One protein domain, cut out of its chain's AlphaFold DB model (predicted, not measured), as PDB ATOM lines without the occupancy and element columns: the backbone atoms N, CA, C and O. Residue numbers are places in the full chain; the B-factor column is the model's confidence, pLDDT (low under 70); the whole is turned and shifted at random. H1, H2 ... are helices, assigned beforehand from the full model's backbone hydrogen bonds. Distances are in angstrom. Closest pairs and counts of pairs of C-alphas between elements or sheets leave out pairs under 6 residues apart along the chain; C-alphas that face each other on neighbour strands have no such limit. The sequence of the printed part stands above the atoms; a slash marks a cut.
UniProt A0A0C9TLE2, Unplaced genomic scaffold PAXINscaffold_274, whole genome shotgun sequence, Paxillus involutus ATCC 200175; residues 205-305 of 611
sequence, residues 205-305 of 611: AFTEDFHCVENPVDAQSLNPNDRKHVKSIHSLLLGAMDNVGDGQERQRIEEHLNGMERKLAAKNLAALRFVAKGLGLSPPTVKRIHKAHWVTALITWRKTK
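AT A GLANCE: This is residues 205 to 305 of the 611 residues of an uncharacterized protein of Paxillus involutus ATCC 200175 (UniProt A0A0C9TLE2). The longest helix, H3, and H2 run opposite ways along the long axis, shifted so that they come near each other only toward their inner ends; H4 packs on H2 and H5 packs on H3, and H4 and H5 touch each other. Small H1 lies at one end of the long axis, and residues 245 to 251 stick out at the other. The printed part has 101 residues with five named helices, H1 to H5 in chain order, and no named strand: all helix. It is compact, with a radius of gyration of the C-alphas of 14.5 A, yet elongated, spanning 49 by 30 by 21 A.

HOW THE PARTS SIT: H3, residues 249 to 265, touches H5, residues 291 to 303, closest at the C-alphas of Leu 264 and Val 295, 6.1 A apart; they run opposite ways at a shallow tilt of 32 degrees, only just short of steep. H5 touches H4, residues 269 to 278, at a steep tilt of 38 degrees, with the C-alphas of Leu 269 and Lys 291 closest at 6.0 A. H4 touches H2, residues 224 to 238, at a steep tilt of 52 degrees; the closest C-alphas, of Val 230 and Ala 271, are 5.2 A apart. H2 and H3 are close but not clearly touching: the closest C-alphas, of Ile 233 and Leu 264, are 6.9 A apart. The helix packing is only just mostly crossed, with 1 of the 3 touching pairs at a shallow tilt. H1, residues 216 to 220, touches no helix. In H1 to H5, every O i to N i+4 pair is within hydrogen-bond range.

IN THESE COORDINATES: H3 is 24.3 A long, H2 21.7 A, H5 18.9 A, H4 14.3 A and H1 6.4 A. C-alpha 216 begins H1 at (81.368, 156.847, 100.926), and C-alpha 303 ends H5 at (91.301, 128.276, 102.864).

THE WHOLE: The two C-alphas farthest apart, of Val 217 and Gly 247, are 49.0 A apart. The printed part has no cut; the link from H4 to H5 is long, with 12 residues. The model's pLDDT is under 70 at residue 209, residues 211 to 221, residues 242 to 249 and residue 283.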
ATOM      1  N   ALA A 205      96.751 132.658  92.601       73.56
ATOM      2  CA  ALA A 205      96.122 131.345  92.477       73.56
ATOM      3  C   ALA A 205      94.716 131.404  91.861       73.56
ATOM      4  O   ALA A 205      94.244 130.420  91.299       73.56
ATOM      5  N   PHE A 206      94.031 132.542  91.987       74.38
ATOM      6  CA  PHE A 206      92.680 132.771  91.480       74.38
ATOM      7  C   PHE A 206      92.410 134.280  91.369       74.38
ATOM      8  O   PHE A 206      93.183 135.098  91.873       74.38
ATOM      9  N   THR A 207      91.310 134.651  90.719       74.25
ATOM     10  CA  THR A 207      90.820 136.033  90.619       74.25
ATOM     11  C   THR A 207      89.601 136.219  91.518       74.25
ATOM     12  O   THR A 207      88.716 135.368  91.517       74.25
ATOM     13  N   GLU A 208      89.536 137.327  92.259       74.38
ATOM     14  CA  GLU A 208      88.366 137.707  93.060       74.38
ATOM     15  C   GLU A 208      88.060 139.191  92.851       74.38
ATOM     16  O   GLU A 208      88.949 140.037  93.005       74.38
ATOM     17  N   ASP A 209      86.800 139.501  92.567       68.94
ATOM     18  CA  ASP A 209      86.314 140.874  92.504       68.94
ATOM     19  C   ASP A 209      85.969 141.354  93.914       68.94
ATOM     20  O   ASP A 209      84.922 141.045  94.482       68.94
ATOM     21  N   PHE A 210      86.878 142.120  94.516       71.56
ATOM     22  CA  PHE A 210      86.625 142.761  95.801       71.56
ATOM     23  C   PHE A 210      85.609 143.894  95.604       71.56
ATOM     24  O   PHE A 210      85.969 144.975  95.128       71.56
ATOM     25  N   HIS A 211      84.344 143.666  95.966       60.78
ATOM     26  CA  HIS A 211      83.307 144.694  95.883       60.78
ATOM     27  C   HIS A 211      83.711 145.939  96.689       60.78
ATOM     28  O   HIS A 211      84.062 145.860  97.871       60.78
ATOM     29  N   CYS A 212      83.646 147.117  96.057       53.44
ATOM     30  CA  CYS A 212      83.732 148.375  96.791       53.44
ATOM     31  C   CYS A 212      82.490 148.486  97.673       53.44
ATOM     32  O   CYS A 212      81.380 148.567  97.163       53.44
ATOM     33  N   VAL A 213      82.679 148.494  98.994       52.53
ATOM     34  CA  VAL A 213      81.601 148.804  99.937       52.53
ATOM     35  C   VAL A 213      81.068 150.190  99.563       52.53
ATOM     36  O   VAL A 213      81.773 151.182  99.742       52.53
ATOM     37  N   GLU A 214      79.854 150.260  99.018       44.28
ATOM     38  CA  GLU A 214      79.229 151.454  98.419       44.28
ATOM     39  C   GLU A 214      78.912 152.582  99.420       44.28
ATOM     40  O   GLU A 214      78.116 153.468  99.132       44.28
ATOM     41  N   ASN A 215      79.528 152.592 100.603       47.56
ATOM     42  CA  ASN A 215      79.296 153.614 101.613       47.56
ATOM     43  C   ASN A 215      80.464 154.625 101.627       47.56
ATOM     44  O   ASN A 215      81.541 154.305 102.146       47.56
ATOM     45  N   PRO A 216      80.293 155.853 101.086       49.34
ATOM     46  CA  PRO A 216      81.368 156.847 100.926       49.34
ATOM     47  C   PRO A 216      82.077 157.225 102.236       49.34
ATOM     48  O   PRO A 216      83.236 157.643 102.223       49.34
ATOM     49  N   VAL A 217      81.400 157.031 103.370       51.19
ATOM     50  CA  VAL A 217      81.889 157.346 104.720       51.19
ATOM     51  C   VAL A 217      83.042 156.423 105.148       51.19
ATOM     52  O   VAL A 217      84.007 156.880 105.760       51.19
ATOM     53  N   ASP A 218      83.013 155.140 104.767       51.28
ATOM     54  CA  ASP A 218      84.063 154.176 105.135       51.28
ATOM     55  C   ASP A 218      85.326 154.356 104.263       51.28
ATOM     56  O   ASP A 218      86.448 154.221 104.756       51.28
ATOM     57  N   ALA A 219      85.184 154.737 102.987       51.75
ATOM     58  CA  ALA A 219      86.309 154.957 102.068       51.75
ATOM     59  C   ALA A 219      87.078 156.273 102.323       51.75
ATOM     60  O   ALA A 219      88.270 156.360 102.001       51.75
ATOM     61  N   GLN A 220      86.430 157.285 102.918       55.16
ATOM     62  CA  GLN A 220      87.073 158.532 103.365       55.16
ATOM     63  C   GLN A 220      87.888 158.355 104.658       55.16
ATOM     64  O   GLN A 220      88.789 159.146 104.921       55.16
ATOM     65  N   SER A 221      87.642 157.284 105.423       60.38
ATOM     66  CA  SER A 221      88.355 156.989 106.675       60.38
ATOM     67  C   SER A 221      89.751 156.363 106.490       60.38
ATOM     68  O   SER A 221      90.521 156.277 107.447       60.38
ATOM     69  N   LEU A 222      90.103 155.925 105.271       71.69
ATOM     70  CA  LEU A 222      91.386 155.276 104.974       71.69
ATOM     71  C   LEU A 222      92.460 156.294 104.579       71.69
ATOM     72  O   LEU A 222      92.388 156.926 103.515       71.69
ATOM     73  N   ASN A 223      93.513 156.374 105.390       80.50
ATOM     74  CA  ASN A 223      94.689 157.185 105.083       80.50
ATOM     75  C   ASN A 223      95.545 156.540 103.957       80.50
ATOM     76  O   ASN A 223      95.330 155.382 103.575       80.50
ATOM     77  N   PRO A 224      96.543 157.254 103.401       78.31
ATOM     78  CA  PRO A 224      97.378 156.731 102.314       78.31
ATOM     79  C   PRO A 224      98.121 155.424 102.649       78.31
ATOM     80  O   PRO A 224      98.325 154.590 101.764       78.31
ATOM     81  N   ASN A 225      98.497 155.211 103.914       76.06
ATOM     82  CA  ASN A 225      99.157 153.981 104.357       76.06
ATOM     83  C   ASN A 225      98.174 152.808 104.441       76.06
ATOM     84  O   ASN A 225      98.522 151.691 104.057       76.06
ATOM     85  N   ASP A 226      96.928 153.056 104.844       80.06
ATOM     86  CA  ASP A 226      95.879 152.040 104.834       80.06
ATOM     87  C   ASP A 226      95.570 151.584 103.408       80.06
ATOM     88  O   ASP A 226      95.465 150.386 103.166       80.06
ATOM     89  N   ARG A 227      95.542 152.500 102.430       78.75
ATOM     90  CA  ARG A 227      95.355 152.153 101.005       78.75
ATOM     91  C   ARG A 227      96.489 151.279 100.461       78.75
ATOM     92  O   ARG A 227      96.235 150.338  99.709       78.75
ATOM     93  N   LYS A 228      97.738 151.545 100.864       80.62
ATOM     94  CA  LYS A 228      98.883 150.671 100.543       80.62
ATOM     95  C   LYS A 228      98.723 149.291 101.182       80.62
ATOM     96  O   LYS A 228      98.981 148.277 100.534       80.62
ATOM     97  N   HIS A 229      98.261 149.239 102.430       84.38
ATOM     98  CA  HIS A 229      97.986 147.981 103.114       84.38
ATOM     99  C   HIS A 229      96.825 147.204 102.487       84.38
ATOM    100  O   HIS A 229      96.963 145.996 102.359       84.38
ATOM    101  N   VAL A 230      95.759 147.857 102.013       82.56
ATOM    102  CA  VAL A 230      94.661 147.208 101.267       82.56
ATOM    103  C   VAL A 230      95.195 146.505 100.018       82.56
ATOM    104  O   VAL A 230      94.983 145.305  99.864       82.56
ATOM    105  N   LYS A 231      95.988 147.198  99.185       80.44
ATOM    106  CA  LYS A 231      96.625 146.582  98.003       80.44
ATOM    107  C   LYS A 231      97.500 145.382  98.378       80.44
ATOM    108  O   LYS A 231      97.446 144.340  97.732       80.44
ATOM    109  N   SER A 232      98.281 145.517  99.450       83.44
ATOM    110  CA  SER A 232      99.128 144.432  99.954       83.44
ATOM    111  C   SER A 232      98.318 143.245 100.485       83.44
ATOM    112  O   SER A 232      98.747 142.112 100.302       83.44
ATOM    113  N   ILE A 233      97.172 143.481 101.130       86.00
ATOM    114  CA  ILE A 233      96.278 142.423 101.620       86.00
ATOM    115  C   ILE A 233      95.638 141.685 100.440       86.00
ATOM    116  O   ILE A 233      95.664 140.462 100.438       86.00
ATOM    117  N   HIS A 234      95.141 142.392  99.417       85.31
ATOM    118  CA  HIS A 234      94.597 141.751  98.209       85.31
ATOM    119  C   HIS A 234      95.643 140.853  97.540       85.31
ATOM    120  O   HIS A 234      95.364 139.699  97.241       85.31
ATOM    121  N   SER A 235      96.875 141.349  97.384       81.56
ATOM    122  CA  SER A 235      97.976 140.566  96.812       81.56
ATOM    123  C   SER A 235      98.315 139.321  97.644       81.56
ATOM    124  O   SER A 235      98.517 138.253  97.074       81.56
ATOM    125  N   LEU A 236      98.316 139.418  98.979       84.50
ATOM    126  CA  LEU A 236      98.538 138.262  99.859       84.50
ATOM    127  C   LEU A 236      97.415 137.224  99.757       84.50
ATOM    128  O   LEU A 236      97.694 136.032  99.782       84.50
ATOM    129  N   LEU A 237      96.159 137.666  99.648       85.38
ATOM    130  CA  LEU A 237      95.004 136.772  99.559       85.38
ATOM    131  C   LEU A 237      94.902 136.083  98.199       85.38
ATOM    132  O   LEU A 237      94.507 134.926  98.137       85.38
ATOM    133  N   LEU A 238      95.267 136.764  97.117       83.56
ATOM    134  CA  LEU A 238      95.215 136.172  95.786       83.56
ATOM    135  C   LEU A 238      96.448 135.323  95.464       83.56
ATOM    136  O   LEU A 238      96.369 134.516  94.549       83.56
ATOM    137  N   GLY A 239      97.562 135.468  96.186       80.31
ATOM    138  CA  GLY A 239      98.829 134.789  95.888       80.31
ATOM    139  C   GLY A 239      98.744 133.257  95.837       80.31
ATOM    140  O   GLY A 239      97.996 132.632  96.599       80.31
ATOM    141  N   ALA A 240      99.514 132.662  94.923       76.31
ATOM    142  CA  ALA A 240      99.701 131.220  94.801       76.31
ATOM    143  C   ALA A 240     100.805 130.684  95.717       76.31
ATOM    144  O   ALA A 240     101.636 131.426  96.242       76.31
ATOM    145  N   MET A 241     100.783 129.369  95.915       73.94
ATOM    146  CA  MET A 241     101.863 128.629  96.554       73.94
ATOM    147  C   MET A 241     102.956 128.267  95.546       73.94
ATOM    148  O   MET A 241     102.656 127.824  94.437       73.94
ATOM    149  N   ASP A 242     104.215 128.384  95.963       61.72
ATOM    150  CA  ASP A 242     105.369 128.000  95.151       61.72
ATOM    151  C   ASP A 242     105.496 126.464  95.063       61.72
ATOM    152  O   ASP A 242     105.497 125.774  96.083       61.72
ATOM    153  N   ASN A 243     105.643 125.940  93.838       57.47
ATOM    154  CA  ASN A 243     106.024 124.558  93.491       57.47
ATOM    155  C   ASN A 243     105.227 123.410  94.155       57.47
ATOM    156  O   ASN A 243     105.593 122.890  95.215       57.47
ATOM    157  N   VAL A 244     104.207 122.906  93.445       53.97
ATOM    158  CA  VAL A 244     103.506 121.651  93.775       53.97
ATOM    159  C   VAL A 244     104.043 120.514  92.908       53.97
ATOM    160  O   VAL A 244     103.607 120.292  91.784       53.97
ATOM    161  N   GLY A 245     105.023 119.801  93.450       51.91
ATOM    162  CA  GLY A 245     105.592 118.596  92.863       51.91
ATOM    163  C   GLY A 245     106.397 117.872  93.929       51.91
ATOM    164  O   GLY A 245     107.582 118.142  94.049       51.91
ATOM    165  N   ASP A 246     105.698 117.113  94.782       51.88
ATOM    166  CA  ASP A 246     106.175 115.975  95.594       51.88
ATOM    167  C   ASP A 246     105.404 115.890  96.919       51.88
ATOM    168  O   ASP A 246     105.593 116.728  97.793       51.88
ATOM    169  N   GLY A 247     104.540 114.872  97.048       56.78
ATOM    170  CA  GLY A 247     104.123 114.122  98.256       56.78
ATOM    171  C   GLY A 247     103.789 114.783  99.615       56.78
ATOM    172  O   GLY A 247     103.280 114.082 100.484       56.78
ATOM    173  N   GLN A 248     104.041 116.075  99.849       62.00
ATOM    174  CA  GLN A 248     103.974 116.774 101.148       62.00
ATOM    175  C   GLN A 248     103.089 118.035 101.089       62.00
ATOM    176  O   GLN A 248     103.360 119.062 101.710       62.00
ATOM    177  N   GLU A 249     102.007 117.968 100.320       68.00
ATOM    178  CA  GLU A 249     101.148 119.114 100.006       68.00
ATOM    179  C   GLU A 249     100.493 119.743 101.250       68.00
ATOM    180  O   GLU A 249     100.489 120.964 101.406       68.00
ATOM    181  N   ARG A 250     100.014 118.923 102.199       71.06
ATOM    182  CA  ARG A 250      99.319 119.408 103.409       71.06
ATOM    183  C   ARG A 250     100.204 120.266 104.315       71.06
ATOM    184  O   ARG A 250      99.755 121.310 104.776       71.06
ATOM    185  N   GLN A 251     101.451 119.849 104.538       75.19
ATOM    186  CA  GLN A 251     102.384 120.567 105.409       75.19
ATOM    187  C   GLN A 251     102.776 121.925 104.810       75.19
ATOM    188  O   GLN A 251     102.783 122.937 105.507       75.19
ATOM    189  N   ARG A 252     103.017 121.981 103.496       74.00
ATOM    190  CA  ARG A 252     103.358 123.236 102.807       74.00
ATOM    191  C   ARG A 252     102.192 124.220 102.757       74.00
ATOM    192  O   ARG A 252     102.416 125.422 102.885       74.00
ATOM    193  N   ILE A 253     100.956 123.730 102.601       78.25
ATOM    194  CA  ILE A 253      99.751 124.571 102.692       78.25
ATOM    195  C   ILE A 253      99.692 125.229 104.073       78.25
ATOM    196  O   ILE A 253      99.459 126.433 104.184       78.25
ATOM    197  N   GLU A 254      99.937 124.456 105.128       81.88
ATOM    198  CA  GLU A 254      99.916 124.958 106.499       81.88
ATOM    199  C   GLU A 254     101.031 125.984 106.758       81.88
ATOM    200  O   GLU A 254     100.765 127.067 107.281       81.88
ATOM    201  N   GLU A 255     102.259 125.722 106.305       81.88
ATOM    202  CA  GLU A 255     103.385 126.663 106.400       81.88
ATOM    203  C   GLU A 255     103.127 127.973 105.637       81.88
ATOM    204  O   GLU A 255     103.391 129.066 106.159       81.88
ATOM    205  N   HIS A 256     102.558 127.885 104.430       82.81
ATOM    206  CA  HIS A 256     102.187 129.044 103.620       82.81
ATOM    207  C   HIS A 256     101.109 129.893 104.310       82.81
ATOM    208  O   HIS A 256     101.258 131.113 104.433       82.81
ATOM    209  N   LEU A 257     100.052 129.257 104.827       84.56
ATOM    210  CA  LEU A 257      98.975 129.939 105.549       84.56
ATOM    211  C   LEU A 257      99.473 130.571 106.858       84.56
ATOM    212  O   LEU A 257      99.135 131.723 107.135       84.56
ATOM    213  N   ASN A 258     100.353 129.898 107.605       85.25
ATOM    214  CA  ASN A 258     100.988 130.443 108.812       85.25
ATOM    215  C   ASN A 258     101.908 131.639 108.494       85.25
ATOM    216  O   ASN A 258     102.040 132.591 109.272       85.25
ATOM    217  N   GLY A 259     102.576 131.620 107.337       85.19
ATOM    218  CA  GLY A 259     103.322 132.767 106.817       85.19
ATOM    219  C   GLY A 259     102.411 133.943 106.455       85.19
ATOM    220  O   GLY A 259     102.711 135.092 106.793       85.19
ATOM    221  N   MET A 260     101.282 133.661 105.805       87.00
ATOM    222  CA  MET A 260     100.278 134.659 105.434       87.00
ATOM    223  C   MET A 260      99.635 135.301 106.665       87.00
ATOM    224  O   MET A 260      99.527 136.526 106.721       87.00
ATOM    225  N   GLU A 261      99.289 134.512 107.682       89.81
ATOM    226  CA  GLU A 261      98.712 134.990 108.940       89.81
ATOM    227  C   GLU A 261      99.628 136.007 109.631       89.81
ATOM    228  O   GLU A 261      99.191 137.111 109.968       89.81
ATOM    229  N   ARG A 262     100.930 135.706 109.734       88.31
ATOM    230  CA  ARG A 262     101.936 136.642 110.269       88.31
ATOM    231  C   ARG A 262     102.000 137.945 109.468       88.31
ATOM    232  O   ARG A 262     102.034 139.033 110.045       88.31
ATOM    233  N   LYS A 263     101.981 137.856 108.134       90.25
ATOM    234  CA  LYS A 263     102.034 139.030 107.243       90.25
ATOM    235  C   LYS A 263     100.764 139.881 107.324       90.25
ATOM    236  O   LYS A 263     100.867 141.107 107.274       90.25
ATOM    237  N   LEU A 264      99.591 139.266 107.478       89.81
ATOM    238  CA  LEU A 264      98.315 139.958 107.684       89.81
ATOM    239  C   LEU A 264      98.245 140.608 109.071       89.81
ATOM    240  O   LEU A 264      97.815 141.757 109.189       89.81
ATOM    241  N   ALA A 265      98.752 139.936 110.107       89.75
ATOM    242  CA  ALA A 265      98.837 140.475 111.463       89.75
ATOM    243  C   ALA A 265      99.710 141.737 111.558       89.75
ATOM    244  O   ALA A 265      99.495 142.557 112.450       89.75
ATOM    245  N   ALA A 266     100.632 141.960 110.617       90.56
ATOM    246  CA  ALA A 266     101.422 143.189 110.522       90.56
ATOM    247  C   ALA A 266     100.676 144.374 109.865       90.56
ATOM    248  O   ALA A 266     101.118 145.513 109.990       90.56
ATOM    249  N   LYS A 267      99.540 144.158 109.183       91.44
ATOM    250  CA  LYS A 267      98.811 145.212 108.439       91.44
ATOM    251  C   LYS A 267      97.913 146.054 109.336       91.44
ATOM    252  O   LYS A 267      97.573 145.648 110.439       91.44
ATOM    253  N   ASN A 268      97.497 147.233 108.886       91.00
ATOM    254  CA  ASN A 268      96.648 148.110 109.699       91.00
ATOM    255  C   ASN A 268      95.235 147.540 109.887       91.00
ATOM    256  O   ASN A 268      94.668 146.933 108.979       91.00
ATOM    257  N   LEU A 269      94.639 147.788 111.058       86.81
ATOM    258  CA  LEU A 269      93.295 147.306 111.393       86.81
ATOM    259  C   LEU A 269      92.219 147.871 110.452       86.81
ATOM    260  O   LEU A 269      91.316 147.138 110.065       86.81
ATOM    261  N   ALA A 270      92.321 149.146 110.066       84.44
ATOM    262  CA  ALA A 270      91.376 149.778 109.143       84.44
ATOM    263  C   ALA A 270      91.384 149.095 107.763       84.44
ATOM    264  O   ALA A 270      90.326 148.770 107.230       84.44
ATOM    265  N   ALA A 271      92.573 148.773 107.242       85.62
ATOM    266  CA  ALA A 271      92.734 148.048 105.984       85.62
ATOM    267  C   ALA A 271      92.181 146.612 106.059       85.62
ATOM    268  O   ALA A 271      91.451 146.194 105.165       85.62
ATOM    269  N   LEU A 272      92.460 145.875 107.143       87.75
ATOM    270  CA  LEU A 272      91.929 144.519 107.350       87.75
ATOM    271  C   LEU A 272      90.393 144.505 107.411       87.75
ATOM    272  O   LEU A 272      89.759 143.651 106.799       87.75
ATOM    273  N   ARG A 273      89.793 145.478 108.112       85.88
ATOM    274  CA  ARG A 273      88.332 145.640 108.205       85.88
ATOM    275  C   ARG A 273      87.705 145.964 106.856       85.88
ATOM    276  O   ARG A 273      86.657 145.416 106.539       85.88
ATOM    277  N   PHE A 274      88.336 146.850 106.087       84.69
ATOM    278  CA  PHE A 274      87.846 147.251 104.773       84.69
ATOM    279  C   PHE A 274      87.786 146.058 103.813       84.69
ATOM    280  O   PHE A 274      86.735 145.793 103.237       84.69
ATOM    281  N   VAL A 275      88.876 145.288 103.714       85.31
ATOM    282  CA  VAL A 275      88.929 144.103 102.841       85.31
ATOM    283  C   VAL A 275      87.951 143.023 103.305       85.31
ATOM    284  O   VAL A 275      87.217 142.477 102.492       85.31
ATOM    285  N   ALA A 276      87.885 142.745 104.612       86.38
ATOM    286  CA  ALA A 276      86.961 141.745 105.146       86.38
ATOM    287  C   ALA A 276      85.491 142.105 104.872       86.38
ATOM    288  O   ALA A 276      84.732 141.244 104.437       86.38
ATOM    289  N   LYS A 277      85.101 143.376 105.045       82.81
ATOM    290  CA  LYS A 277      83.754 143.853 104.691       82.81
ATOM    291  C   LYS A 277      83.467 143.733 103.191       82.81
ATOM    292  O   LYS A 277      82.372 143.315 102.837       82.81
ATOM    293  N   GLY A 278      84.430 144.073 102.328       79.38
ATOM    294  CA  GLY A 278      84.290 143.941 100.868       79.38
ATOM    295  C   GLY A 278      84.101 142.493 100.400       79.38
ATOM    296  O   GLY A 278      83.471 142.255  99.377       79.38
ATOM    297  N   LEU A 279      84.579 141.527 101.190       82.94
ATOM    298  CA  LEU A 279      84.355 140.090 100.996       82.94
ATOM    299  C   LEU A 279      83.090 139.557 101.700       82.94
ATOM    300  O   LEU A 279      82.875 138.348 101.739       82.94
ATOM    301  N   GLY A 280      82.278 140.426 102.315       82.06
ATOM    302  CA  GLY A 280      81.082 140.030 103.068       82.06
ATOM    303  C   GLY A 280      81.368 139.314 104.396       82.06
ATOM    304  O   GLY A 280      80.478 138.679 104.962       82.06
ATOM    305  N   LEU A 281      82.594 139.395 104.919       83.19
ATOM    306  CA  LEU A 281      83.009 138.702 106.139       83.19
ATOM    307  C   LEU A 281      82.698 139.537 107.387       83.19
ATOM    308  O   LEU A 281      83.051 140.716 107.477       83.19
ATOM    309  N   SER A 282      82.104 138.891 108.389       73.94
ATOM    310  CA  SER A 282      81.850 139.479 109.709       73.94
ATOM    311  C   SER A 282      82.692 138.788 110.788       73.94
ATOM    312  O   SER A 282      82.903 137.577 110.719       73.94
ATOM    313  N   PRO A 283      83.198 139.528 111.790       69.81
ATOM    314  CA  PRO A 283      83.944 138.938 112.892       69.81
ATOM    315  C   PRO A 283      83.000 138.138 113.810       69.81
ATOM    316  O   PRO A 283      81.800 138.412 113.843       69.81
ATOM    317  N   PRO A 284      83.527 137.179 114.593       72.62
ATOM    318  CA  PRO A 284      82.735 136.400 115.542       72.62
ATOM    319  C   PRO A 284      82.031 137.283 116.585       72.62
ATOM    320  O   PRO A 284      82.531 138.349 116.958       72.62
ATOM    321  N   THR A 285      80.885 136.818 117.088       70.00
ATOM    322  CA  THR A 285      80.024 137.514 118.058       70.00
ATOM    323  C   THR A 285      80.638 137.503 119.465       70.00
ATOM    324  O   THR A 285      80.197 136.794 120.364       70.00
ATOM    325  N   VAL A 286      81.708 138.274 119.663       75.44
ATOM    326  CA  VAL A 286      82.421 138.429 120.944       75.44
ATOM    327  C   VAL A 286      82.308 139.855 121.483       75.44
ATOM    328  O   VAL A 286      82.265 140.816 120.718       75.44
ATOM    329  N   LYS A 287      82.321 140.007 122.820       71.56
ATOM    330  CA  LYS A 287      82.174 141.304 123.520       71.56
ATOM    331  C   LYS A 287      83.175 142.378 123.066       71.56
ATOM    332  O   LYS A 287      82.874 143.563 123.166       71.56
ATOM    333  N   ARG A 288      84.362 141.989 122.583       74.56
ATOM    334  CA  ARG A 288      85.378 142.910 122.056       74.56
ATOM    335  C   ARG A 288      86.078 142.309 120.840       74.56
ATOM    336  O   ARG A 288      86.684 141.243 120.920       74.56
ATOM    337  N   ILE A 289      86.018 143.011 119.710       78.75
ATOM    338  CA  ILE A 289      86.624 142.556 118.457       78.75
ATOM    339  C   ILE A 289      88.048 143.111 118.347       78.75
ATOM    340  O   ILE A 289      88.254 144.313 118.186       78.75
ATOM    341  N   HIS A 290      89.036 142.220 118.404       84.00
ATOM    342  CA  HIS A 290      90.447 142.530 118.202       84.00
ATOM    343  C   HIS A 290      90.905 142.261 116.761       84.00
ATOM    344  O   HIS A 290      90.252 141.563 115.988       84.00
ATOM    345  N   LYS A 291      92.078 142.802 116.412       86.44
ATOM    346  CA  LYS A 291      92.730 142.646 115.103       86.44
ATOM    347  C   LYS A 291      92.903 141.185 114.677       86.44
ATOM    348  O   LYS A 291      92.690 140.880 113.508       86.44
ATOM    349  N   ALA A 292      93.232 140.304 115.622       86.12
ATOM    350  CA  ALA A 292      93.402 138.874 115.372       86.12
ATOM    351  C   ALA A 292      92.151 138.245 114.740       86.12
ATOM    352  O   ALA A 292      92.271 137.518 113.765       86.12
ATOM    353  N   HIS A 293      90.949 138.621 115.190       87.00
ATOM    354  CA  HIS A 293      89.704 138.066 114.654       87.00
ATOM    355  C   HIS A 293      89.497 138.379 113.164       87.00
ATOM    356  O   HIS A 293      88.964 137.553 112.429       87.00
ATOM    357  N   TRP A 294      89.943 139.551 112.702       87.19
ATOM    358  CA  TRP A 294      89.875 139.925 111.286       87.19
ATOM    359  C   TRP A 294      90.890 139.156 110.440       87.19
ATOM    360  O   TRP A 294      90.577 138.750 109.325       87.19
ATOM    361  N   VAL A 295      92.087 138.916 110.980       89.81
ATOM    362  CA  VAL A 295      93.102 138.080 110.323       89.81
ATOM    363  C   VAL A 295      92.598 136.639 110.197       89.81
ATOM    364  O   VAL A 295      92.636 136.079 109.105       89.81
ATOM    365  N   THR A 296      92.042 136.071 111.269       89.81
ATOM    366  CA  THR A 296      91.471 134.717 111.264       89.81
ATOM    367  C   THR A 296      90.308 134.579 110.279       89.81
ATOM    368  O   THR A 296      90.216 133.563 109.589       89.81
ATOM    369  N   ALA A 297      89.441 135.592 110.160       88.81
ATOM    370  CA  ALA A 297      88.350 135.587 109.182       88.81
ATOM    371  C   ALA A 297      88.875 135.541 107.734       88.81
ATOM    372  O   ALA A 297      88.404 134.739 106.931       88.81
ATOM    373  N   LEU A 298      89.900 136.342 107.419       90.06
ATOM    374  CA  LEU A 298      90.520 136.377 106.092       90.06
ATOM    375  C   LEU A 298      91.280 135.082 105.758       90.06
ATOM    376  O   LEU A 298      91.189 134.597 104.633       90.06
ATOM    377  N   ILE A 299      91.983 134.487 106.727       90.12
ATOM    378  CA  ILE A 299      92.665 133.193 106.547       90.12
ATOM    379  C   ILE A 299      91.652 132.064 106.344       90.12
ATOM    380  O   ILE A 299      91.829 131.229 105.457       90.12
ATOM    381  N   THR A 300      90.566 132.049 107.120       89.12
ATOM    382  CA  THR A 300      89.479 131.074 106.950       89.12
ATOM    383  C   THR A 300      88.847 131.196 105.566       89.12
ATOM    384  O   THR A 300      88.658 130.187 104.896       89.12
ATOM    385  N   TRP A 301      88.601 132.421 105.092       90.06
ATOM    386  CA  TRP A 301      88.130 132.652 103.727       90.06
ATOM    387  C   TRP A 301      89.141 132.159 102.685       90.06
ATOM    388  O   TRP A 301      88.773 131.418 101.775       90.06
ATOM    389  N   ARG A 302      90.435 132.463 102.851       88.38
ATOM    390  CA  ARG A 302      91.491 132.032 101.921       88.38
ATOM    391  C   ARG A 302      91.570 130.512 101.776       88.38
ATOM    392  O   ARG A 302      91.810 130.042 100.664       88.38
ATOM    393  N   LYS A 303      91.338 129.755 102.858       87.94
ATOM    394  CA  LYS A 303      91.301 128.276 102.864       87.94
ATOM    395  C   LYS A 303      90.227 127.686 101.942       87.94
ATOM    396  O   LYS A 303      90.366 126.543 101.529       87.94
ATOM    397  N   THR A 304      89.187 128.451 101.606       86.12
ATOM    398  CA  THR A 304      88.106 128.008 100.704       86.12
ATOM    399  C   THR A 304      88.421 128.203  99.216       86.12
ATOM    400  O   THR A 304      87.632 127.792  98.370       86.12
ATOM    401  N   LYS A 305      89.554 128.834  98.879       85.75
ATOM    402  CA  LYS A 305      89.914 129.232  97.510       85.75
ATOM    403  C   LYS A 305      91.097 128.412  96.969       85.75
ATOM    404  O   LYS A 305      91.894 127.915  97.767       85.75
TER     405      LYS A 305